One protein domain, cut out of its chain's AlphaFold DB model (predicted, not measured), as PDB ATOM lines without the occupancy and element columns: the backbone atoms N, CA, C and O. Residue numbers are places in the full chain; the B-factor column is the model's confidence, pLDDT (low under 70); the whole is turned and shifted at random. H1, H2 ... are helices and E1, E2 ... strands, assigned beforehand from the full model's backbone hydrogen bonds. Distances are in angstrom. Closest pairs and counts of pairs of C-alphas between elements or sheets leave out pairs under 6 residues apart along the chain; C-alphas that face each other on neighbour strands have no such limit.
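What this domain is: This is residues 312 to 364 of the 365 residues of the protein "Replicative DNA helicase" of Novimethylophilus kurashikiensis (UniProt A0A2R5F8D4). A small two-stranded hairpin, E1 and E2, packs on a pair of helices, H1 and H2, that lie side by side and run opposite ways. The hairpin sits toward the end of the pair where H1 ends and H2 begins, with E2 nearer to H1 and E1 nearer to H2. The printed part has 53 residues, with two named helices and two named strands in the order H1, E1, E2, H2; the sheet, order E1 - E2, is antiparallel, and the class is mixed, helices and strands. The whole is compact, with a radius of gyration of the C-alphas of 10.2 A, and its outline is elongated, spanning 29 by 18 by 16 A.

Where its parts are: E1 is residues 331 to 335, 12.2 A long from first to last C-alpha, and E2 is residues 338 to 342, 13.0 A long. H1, residues 317 to 329, measures 18.5 A and begins at C-alpha 317 (-23.868, -23.191, -11.908). H2, residues 349 to 363, measures 20.7 A and ends at C-alpha 363 (-24.294, -17.542, -14.618).

How they stand to each other: E1 and E2 form an antiparallel hairpin at 147 degrees, with N 331 and O 342 at 2.9 A and N 340 and O 333 at 2.9 A, within hydrogen-bond range. The closest C-alphas of E1 and H2 are those of Val 332 and Arg 352, 6.2 A apart. Those of E2 and H1 are Glu 326 and Phe 341, 6.8 A apart. H1 and H2 touch, closest at the C-alphas of Leu 320 and Val 359, 5.6 A apart. They run opposite ways at a shallow tilt of 33 degrees, only just short of steep. In H1 and H2 every O i to N i+4 pair is within hydrogen-bond range.

The domain as a whole: The two C-alphas farthest apart, those of Asp 344 and Gly 364, are 30.0 A apart. The printed part has no cut. The links H1 to E1 and E1 to E2 are tight, and E2 to H2 is short, with 6 residues between them. The mean pLDDT of the printed part is 76.9; residues 312 to 319, 335 to 339 and 362 are under 70.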
ATOM      1  N   ILE A 312     -35.177 -21.275 -13.461       65.44
ATOM      2  CA  ILE A 312     -34.036 -21.746 -14.283       65.44
ATOM      3  C   ILE A 312     -32.743 -21.002 -13.939       65.44
ATOM      4  O   ILE A 312     -31.689 -21.608 -13.804       65.44
ATOM      5  N   ASP A 313     -32.820 -19.690 -13.773       66.25
ATOM      6  CA  ASP A 313     -31.690 -18.823 -13.440       66.25
ATOM      7  C   ASP A 313     -31.198 -18.976 -11.989       66.25
ATOM      8  O   ASP A 313     -30.166 -18.422 -11.627       66.25
ATOM      9  N   SER A 314     -31.900 -19.754 -11.166       64.19
ATOM     10  CA  SER A 314     -31.477 -20.150  -9.819       64.19
ATOM     11  C   SER A 314     -30.894 -21.568  -9.755       64.19
ATOM     12  O   SER A 314     -30.554 -22.045  -8.669       64.19
ATOM     13  N   LEU A 315     -30.783 -22.258 -10.901       64.00
ATOM     14  CA  LEU A 315     -30.189 -23.591 -10.967       64.00
ATOM     15  C   LEU A 315     -28.692 -23.558 -10.617       64.00
ATOM     16  O   LEU A 315     -28.023 -22.536 -10.797       64.00
ATOM     17  N   PRO A 316     -28.135 -24.686 -10.142       61.84
ATOM     18  CA  PRO A 316     -26.709 -24.786  -9.872       61.84
ATOM     19  C   PRO A 316     -25.859 -24.412 -11.092       61.84
ATOM     20  O   PRO A 316     -26.168 -24.788 -12.224       61.84
ATOM     21  N   LYS A 317     -24.742 -23.716 -10.852       63.34
ATOM     22  CA  LYS A 317     -23.868 -23.191 -11.908       63.34
ATOM     23  C   LYS A 317     -23.388 -24.275 -12.873       63.34
ATOM     24  O   LYS A 317     -23.349 -24.024 -14.070       63.34
ATOM     25  N   HIS A 318     -23.081 -25.476 -12.383       61.34
ATOM     26  CA  HIS A 318     -22.659 -26.595 -13.232       61.34
ATOM     27  C   HIS A 318     -23.774 -27.072 -14.171       61.34
ATOM     28  O   HIS A 318     -23.493 -27.407 -15.316       61.34
ATOM     29  N   VAL A 319     -25.039 -27.052 -13.729       64.62
ATOM     30  CA  VAL A 319     -26.196 -27.363 -14.588       64.62
ATOM     31  C   VAL A 319     -26.329 -26.301 -15.672       64.62
ATOM     32  O   VAL A 319     -26.495 -26.628 -16.843       64.62
ATOM     33  N   LEU A 320     -26.195 -25.028 -15.296       73.19
ATOM     34  CA  LEU A 320     -26.254 -23.909 -16.234       73.19
ATOM     35  C   LEU A 320     -25.097 -23.917 -17.239       73.19
ATOM     36  O   LEU A 320     -25.316 -23.641 -18.413       73.19
ATOM     37  N   GLN A 321     -23.886 -24.269 -16.807       74.31
ATOM     38  CA  GLN A 321     -22.722 -24.442 -17.679       74.31
ATOM     39  C   GLN A 321     -22.921 -25.610 -18.641       74.31
ATOM     40  O   GLN A 321     -22.736 -25.441 -19.842       74.31
ATOM     41  N   HIS A 322     -23.389 -26.756 -18.144       74.19
ATOM     42  CA  HIS A 322     -23.734 -27.887 -18.997       74.19
ATOM     43  C   HIS A 322     -24.786 -27.488 -20.041       74.19
ATOM     44  O   HIS A 322     -24.615 -27.745 -21.227       74.19
ATOM     45  N   TRP A 323     -25.842 -26.775 -19.645       80.75
ATOM     46  CA  TRP A 323     -26.848 -26.285 -20.592       80.75
ATOM     47  C   TRP A 323     -26.304 -25.236 -21.557       80.75
ATOM     48  O   TRP A 323     -26.747 -25.192 -22.698       80.75
ATOM     49  N   GLN A 324     -25.349 -24.404 -21.144       85.69
ATOM     50  CA  GLN A 324     -24.661 -23.474 -22.036       85.69
ATOM     51  C   GLN A 324     -23.863 -24.225 -23.115       85.69
ATOM     52  O   GLN A 324     -23.909 -23.839 -24.285       85.69
ATOM     53  N   GLU A 325     -23.173 -25.306 -22.744       81.69
ATOM     54  CA  GLU A 325     -22.435 -26.181 -23.666       81.69
ATOM     55  C   GLU A 325     -23.378 -26.925 -24.627       81.69
ATOM     56  O   GLU A 325     -23.160 -26.952 -25.842       81.69
ATOM     57  N   GLU A 326     -24.470 -27.472 -24.099       83.56
ATOM     58  CA  GLU A 326     -25.509 -28.154 -24.876       83.56
ATOM     59  C   GLU A 326     -26.216 -27.181 -25.832       83.56
ATOM     60  O   GLU A 326     -26.395 -27.484 -27.009       83.56
ATOM     61  N   LEU A 327     -26.532 -25.961 -25.385       88.62
ATOM     62  CA  LEU A 327     -27.068 -24.896 -26.237       88.62
ATOM     63  C   LEU A 327     -26.105 -24.533 -27.371       88.62
ATOM     64  O   LEU A 327     -26.560 -24.192 -28.460       88.62
ATOM     65  N   ALA A 328     -24.792 -24.595 -27.162       87.62
ATOM     66  CA  ALA A 328     -23.830 -24.282 -28.215       87.62
ATOM     67  C   ALA A 328     -23.787 -25.347 -29.325       87.62
ATOM     68  O   ALA A 328     -23.378 -25.040 -30.445       87.62
ATOM     69  N   THR A 329     -24.192 -26.582 -29.023       87.00
ATOM     70  CA  THR A 329     -23.909 -27.750 -29.870       87.00
ATOM     71  C   THR A 329     -25.149 -28.505 -30.344       87.00
ATOM     72  O   THR A 329     -25.082 -29.155 -31.386       87.00
ATOM     73  N   LYS A 330     -26.284 -28.398 -29.645       88.50
ATOM     74  CA  LYS A 330     -27.496 -29.192 -29.898       88.50
ATOM     75  C   LYS A 330     -28.726 -28.327 -30.137       88.50
ATOM     76  O   LYS A 330     -28.784 -27.168 -29.721       88.50
ATOM     77  N   HIS A 331     -29.725 -28.894 -30.810       88.69
ATOM     78  CA  HIS A 331     -31.060 -28.308 -30.935       88.69
ATOM     79  C   HIS A 331     -31.796 -28.379 -29.598       88.69
ATOM     80  O   HIS A 331     -31.629 -29.344 -28.853       88.69
ATOM     81  N   VAL A 332     -32.613 -27.367 -29.297       86.88
ATOM     82  CA  VAL A 332     -33.380 -27.305 -28.050       86.88
ATOM     83  C   VAL A 332     -34.870 -27.168 -28.331       86.88
ATOM     84  O   VAL A 332     -35.297 -26.385 -29.179       86.88
ATOM     85  N   MET A 333     -35.673 -27.928 -27.595       81.81
ATOM     86  CA  MET A 333     -37.131 -27.838 -27.610       81.81
ATOM     87  C   MET A 333     -37.667 -27.704 -26.189       81.81
ATOM     88  O   MET A 333     -37.063 -28.192 -25.230       81.81
ATOM     89  N   ARG A 334     -38.835 -27.069 -26.056       74.06
ATOM     90  CA  ARG A 334     -39.566 -27.054 -24.791       74.06
ATOM     91  C   ARG A 334     -40.205 -28.423 -24.576       74.06
ATOM     92  O   ARG A 334     -41.169 -28.775 -25.253       74.06
ATOM     93  N   GLY A 335     -39.651 -29.194 -23.650       51.59
ATOM     94  CA  GLY A 335     -40.253 -30.431 -23.182       51.59
ATOM     95  C   GLY A 335     -41.234 -30.187 -22.034       51.59
ATOM     96  O   GLY A 335     -41.185 -29.140 -21.386       51.59
ATOM     97  N   PRO A 336     -42.091 -31.174 -21.729       42.94
ATOM     98  CA  PRO A 336     -42.981 -31.132 -20.564       42.94
ATOM     99  C   PRO A 336     -42.233 -31.131 -19.219       42.94
ATOM    100  O   PRO A 336     -42.849 -30.883 -18.189       42.94
ATOM    101  N   TYR A 337     -40.920 -31.395 -19.230       48.03
ATOM    102  CA  TYR A 337     -40.083 -31.564 -18.037       48.03
ATOM    103  C   TYR A 337     -38.855 -30.640 -18.014       48.03
ATOM    104  O   TYR A 337     -37.958 -30.830 -17.196       48.03
ATOM    105  N   GLY A 338     -38.794 -29.645 -18.907       58.62
ATOM    106  CA  GLY A 338     -37.641 -28.756 -19.081       58.62
ATOM    107  C   GLY A 338     -37.081 -28.761 -20.509       58.62
ATOM    108  O   GLY A 338     -37.757 -29.224 -21.433       58.62
ATOM    109  N   PRO A 339     -35.874 -28.203 -20.723       67.31
ATOM    110  CA  PRO A 339     -35.260 -28.172 -22.040       67.31
ATOM    111  C   PRO A 339     -34.851 -29.575 -22.484       67.31
ATOM    112  O   PRO A 339     -34.198 -30.312 -21.751       67.31
ATOM    113  N   VAL A 340     -35.239 -29.934 -23.704       70.44
ATOM    114  CA  VAL A 340     -34.830 -31.182 -24.350       70.44
ATOM    115  C   VAL A 340     -33.760 -30.842 -25.370       70.44
ATOM    116  O   VAL A 340     -34.040 -30.113 -26.324       70.44
ATOM    117  N   PHE A 341     -32.556 -31.368 -25.158       76.06
ATOM    118  CA  PHE A 341     -31.422 -31.216 -26.063       76.06
ATOM    119  C   PHE A 341     -31.306 -32.442 -26.964       76.06
ATOM    120  O   PHE A 341     -31.359 -33.574 -26.487       76.06
ATOM    121  N   SER A 342     -31.157 -32.221 -28.266       73.81
ATOM    122  CA  SER A 342     -31.007 -33.298 -29.246       73.81
ATOM    123  C   SER A 342     -30.064 -32.885 -30.369       73.81
ATOM    124  O   SER A 342     -30.073 -31.731 -30.800       73.81
ATOM    125  N   GLU A 343     -29.270 -33.833 -30.861       78.31
ATOM    126  CA  GLU A 343     -28.496 -33.664 -32.100       78.31
ATOM    127  C   GLU A 343     -29.432 -33.602 -33.315       78.31
ATOM    128  O   GLU A 343     -29.214 -32.825 -34.244       78.31
ATOM    129  N   ASP A 344     -30.550 -34.330 -33.233       75.00
ATOM    130  CA  ASP A 344     -31.537 -34.472 -34.291       75.00
ATOM    131  C   ASP A 344     -32.856 -33.845 -33.828       75.00
ATOM    132  O   ASP A 344     -33.494 -34.315 -32.882       75.00
ATOM    133  N   GLY A 345     -33.305 -32.758 -34.452       77.62
ATOM    134  CA  GLY A 345     -34.554 -32.133 -34.026       77.62
ATOM    135  C   GLY A 345     -34.845 -30.795 -34.676       77.62
ATOM    136  O   GLY A 345     -33.989 -30.175 -35.300       77.62
ATOM    137  N   LYS A 346     -36.091 -30.339 -34.526       87.06
ATOM    138  CA  LYS A 346     -36.439 -28.956 -34.849       87.06
ATOM    139  C   LYS A 346     -36.032 -28.080 -33.681       87.06
ATOM    140  O   LYS A 346     -36.449 -28.326 -32.557       87.06
ATOM    141  N   ASP A 347     -35.258 -27.050 -33.967       90.69
ATOM    142  CA  ASP A 347     -34.896 -26.068 -32.963       90.69
ATOM    143  C   ASP A 347     -36.060 -25.109 -32.688       90.69
ATOM    144  O   ASP A 347     -36.602 -24.497 -33.613       90.69
ATOM    145  N   ASP A 348     -36.427 -24.947 -31.421       90.25
ATOM    146  CA  ASP A 348     -37.312 -23.871 -30.994       90.25
ATOM    147  C   ASP A 348     -36.470 -22.617 -30.731       90.25
ATOM    148  O   ASP A 348     -35.971 -22.387 -29.632       90.25
ATOM    149  N   VAL A 349     -36.298 -21.797 -31.768       92.56
ATOM    150  CA  VAL A 349     -35.438 -20.600 -31.734       92.56
ATOM    151  C   VAL A 349     -35.895 -19.582 -30.680       92.56
ATOM    152  O   VAL A 349     -35.067 -18.886 -30.089       92.56
ATOM    153  N   ILE A 350     -37.206 -19.485 -30.430       89.81
ATOM    154  CA  ILE A 350     -37.759 -18.568 -29.424       89.81
ATOM    155  C   ILE A 350     -37.383 -19.079 -28.034       89.81
ATOM    156  O   ILE A 350     -36.844 -18.322 -27.225       89.81
ATOM    157  N   TYR A 351     -37.608 -20.368 -27.780       87.81
ATOM    158  CA  TYR A 351     -37.270 -20.972 -26.499       87.81
ATOM    159  C   TYR A 351     -35.762 -21.033 -26.250       87.81
ATOM    160  O   TYR A 351     -35.325 -20.762 -25.137       87.81
ATOM    161  N   ARG A 352     -34.948 -21.294 -27.279       90.69
ATOM    162  CA  ARG A 352     -33.484 -21.208 -27.214       90.69
ATOM    163  C   ARG A 352     -33.033 -19.858 -26.681       90.69
ATOM    164  O   ARG A 352     -32.171 -19.805 -25.812       90.69
ATOM    165  N   LYS A 353     -33.597 -18.772 -27.218       90.88
ATOM    166  CA  LYS A 353     -33.244 -17.415 -26.804       90.88
ATOM    167  C   LYS A 353     -33.642 -17.161 -25.349       90.88
ATOM    168  O   LYS A 353     -32.815 -16.682 -24.583       90.88
ATOM    169  N   GLU A 354     -34.861 -17.538 -24.964       87.88
ATOM    170  CA  GLU A 354     -35.329 -17.439 -23.572       87.88
ATOM    171  C   GLU A 354     -34.425 -18.234 -22.617       87.88
ATOM    172  O   GLU A 354     -34.017 -17.730 -21.572       87.88
ATOM    173  N   LEU A 355     -34.082 -19.473 -22.980       84.69
ATOM    174  CA  LEU A 355     -33.228 -20.337 -22.173       84.69
ATOM    175  C   LEU A 355     -31.809 -19.776 -22.075       84.69
ATOM    176  O   LEU A 355     -31.252 -19.756 -20.985       84.69
ATOM    177  N   ALA A 356     -31.244 -19.276 -23.174       88.38
ATOM    178  CA  ALA A 356     -29.928 -18.646 -23.179       88.38
ATOM    179  C   ALA A 356     -29.886 -17.394 -22.288       88.38
ATOM    180  O   ALA A 356     -28.913 -17.208 -21.566       88.38
ATOM    181  N   GLU A 357     -30.939 -16.569 -22.292       87.88
ATOM    182  CA  GLU A 357     -31.057 -15.401 -21.407       87.88
ATOM    183  C   GLU A 357     -31.132 -15.819 -19.932       87.88
ATOM    184  O   GLU A 357     -30.424 -15.257 -19.098       87.88
ATOM    185  N   LYS A 358     -31.927 -16.845 -19.608       82.06
ATOM    186  CA  LYS A 358     -32.040 -17.376 -18.240       82.06
ATOM    187  C   LYS A 358     -30.745 -18.035 -17.757       82.06
ATOM    188  O   LYS A 358     -30.338 -17.822 -16.619       82.06
ATOM    189  N   VAL A 359     -30.071 -18.792 -18.625       79.12
ATOM    190  CA  VAL A 359     -28.762 -19.398 -18.340       79.12
ATOM    191  C   VAL A 359     -27.708 -18.312 -18.130       79.12
ATOM    192  O   VAL A 359     -26.986 -18.361 -17.141       79.12
ATOM    193  N   ALA A 360     -27.645 -17.299 -18.999       80.00
ATOM    194  CA  ALA A 360     -26.728 -16.173 -18.836       80.00
ATOM    195  C   ALA A 360     -26.983 -15.423 -17.520       80.00
ATOM    196  O   ALA A 360     -26.038 -15.176 -16.773       80.00
ATOM    197  N   HIS A 361     -28.251 -15.154 -17.193       81.38
ATOM    198  CA  HIS A 361     -28.637 -14.517 -15.937       81.38
ATOM    199  C   HIS A 361     -28.174 -15.326 -14.717       81.38
ATOM    200  O   HIS A 361     -27.512 -14.774 -13.839       81.38
ATOM    201  N   GLY A 362     -28.434 -16.638 -14.691       69.12
ATOM    202  CA  GLY A 362     -28.008 -17.504 -13.587       69.12
ATOM    203  C   GLY A 362     -26.492 -17.712 -13.488       69.12
ATOM    204  O   GLY A 362     -25.963 -17.957 -12.406       69.12
ATOM    205  N   LEU A 363     -25.762 -17.558 -14.599       71.44
ATOM    206  CA  LEU A 363     -24.294 -17.542 -14.618       71.44
ATOM    207  C   LEU A 363     -23.692 -16.168 -14.269       71.44
ATOM    208  O   LEU A 363     -22.477 -16.077 -14.083       71.44
ATOM    209  N   GLY A 364     -24.512 -15.116 -14.177       74.50
ATOM    210  CA  GLY A 364     -24.077 -13.740 -13.931       74.50
ATOM    211  C   GLY A 364     -23.413 -13.046 -15.130       74.50
ATOM    212  O   GLY A 364     -22.654 -12.092 -14.917       74.50
TER     213      GLY A 364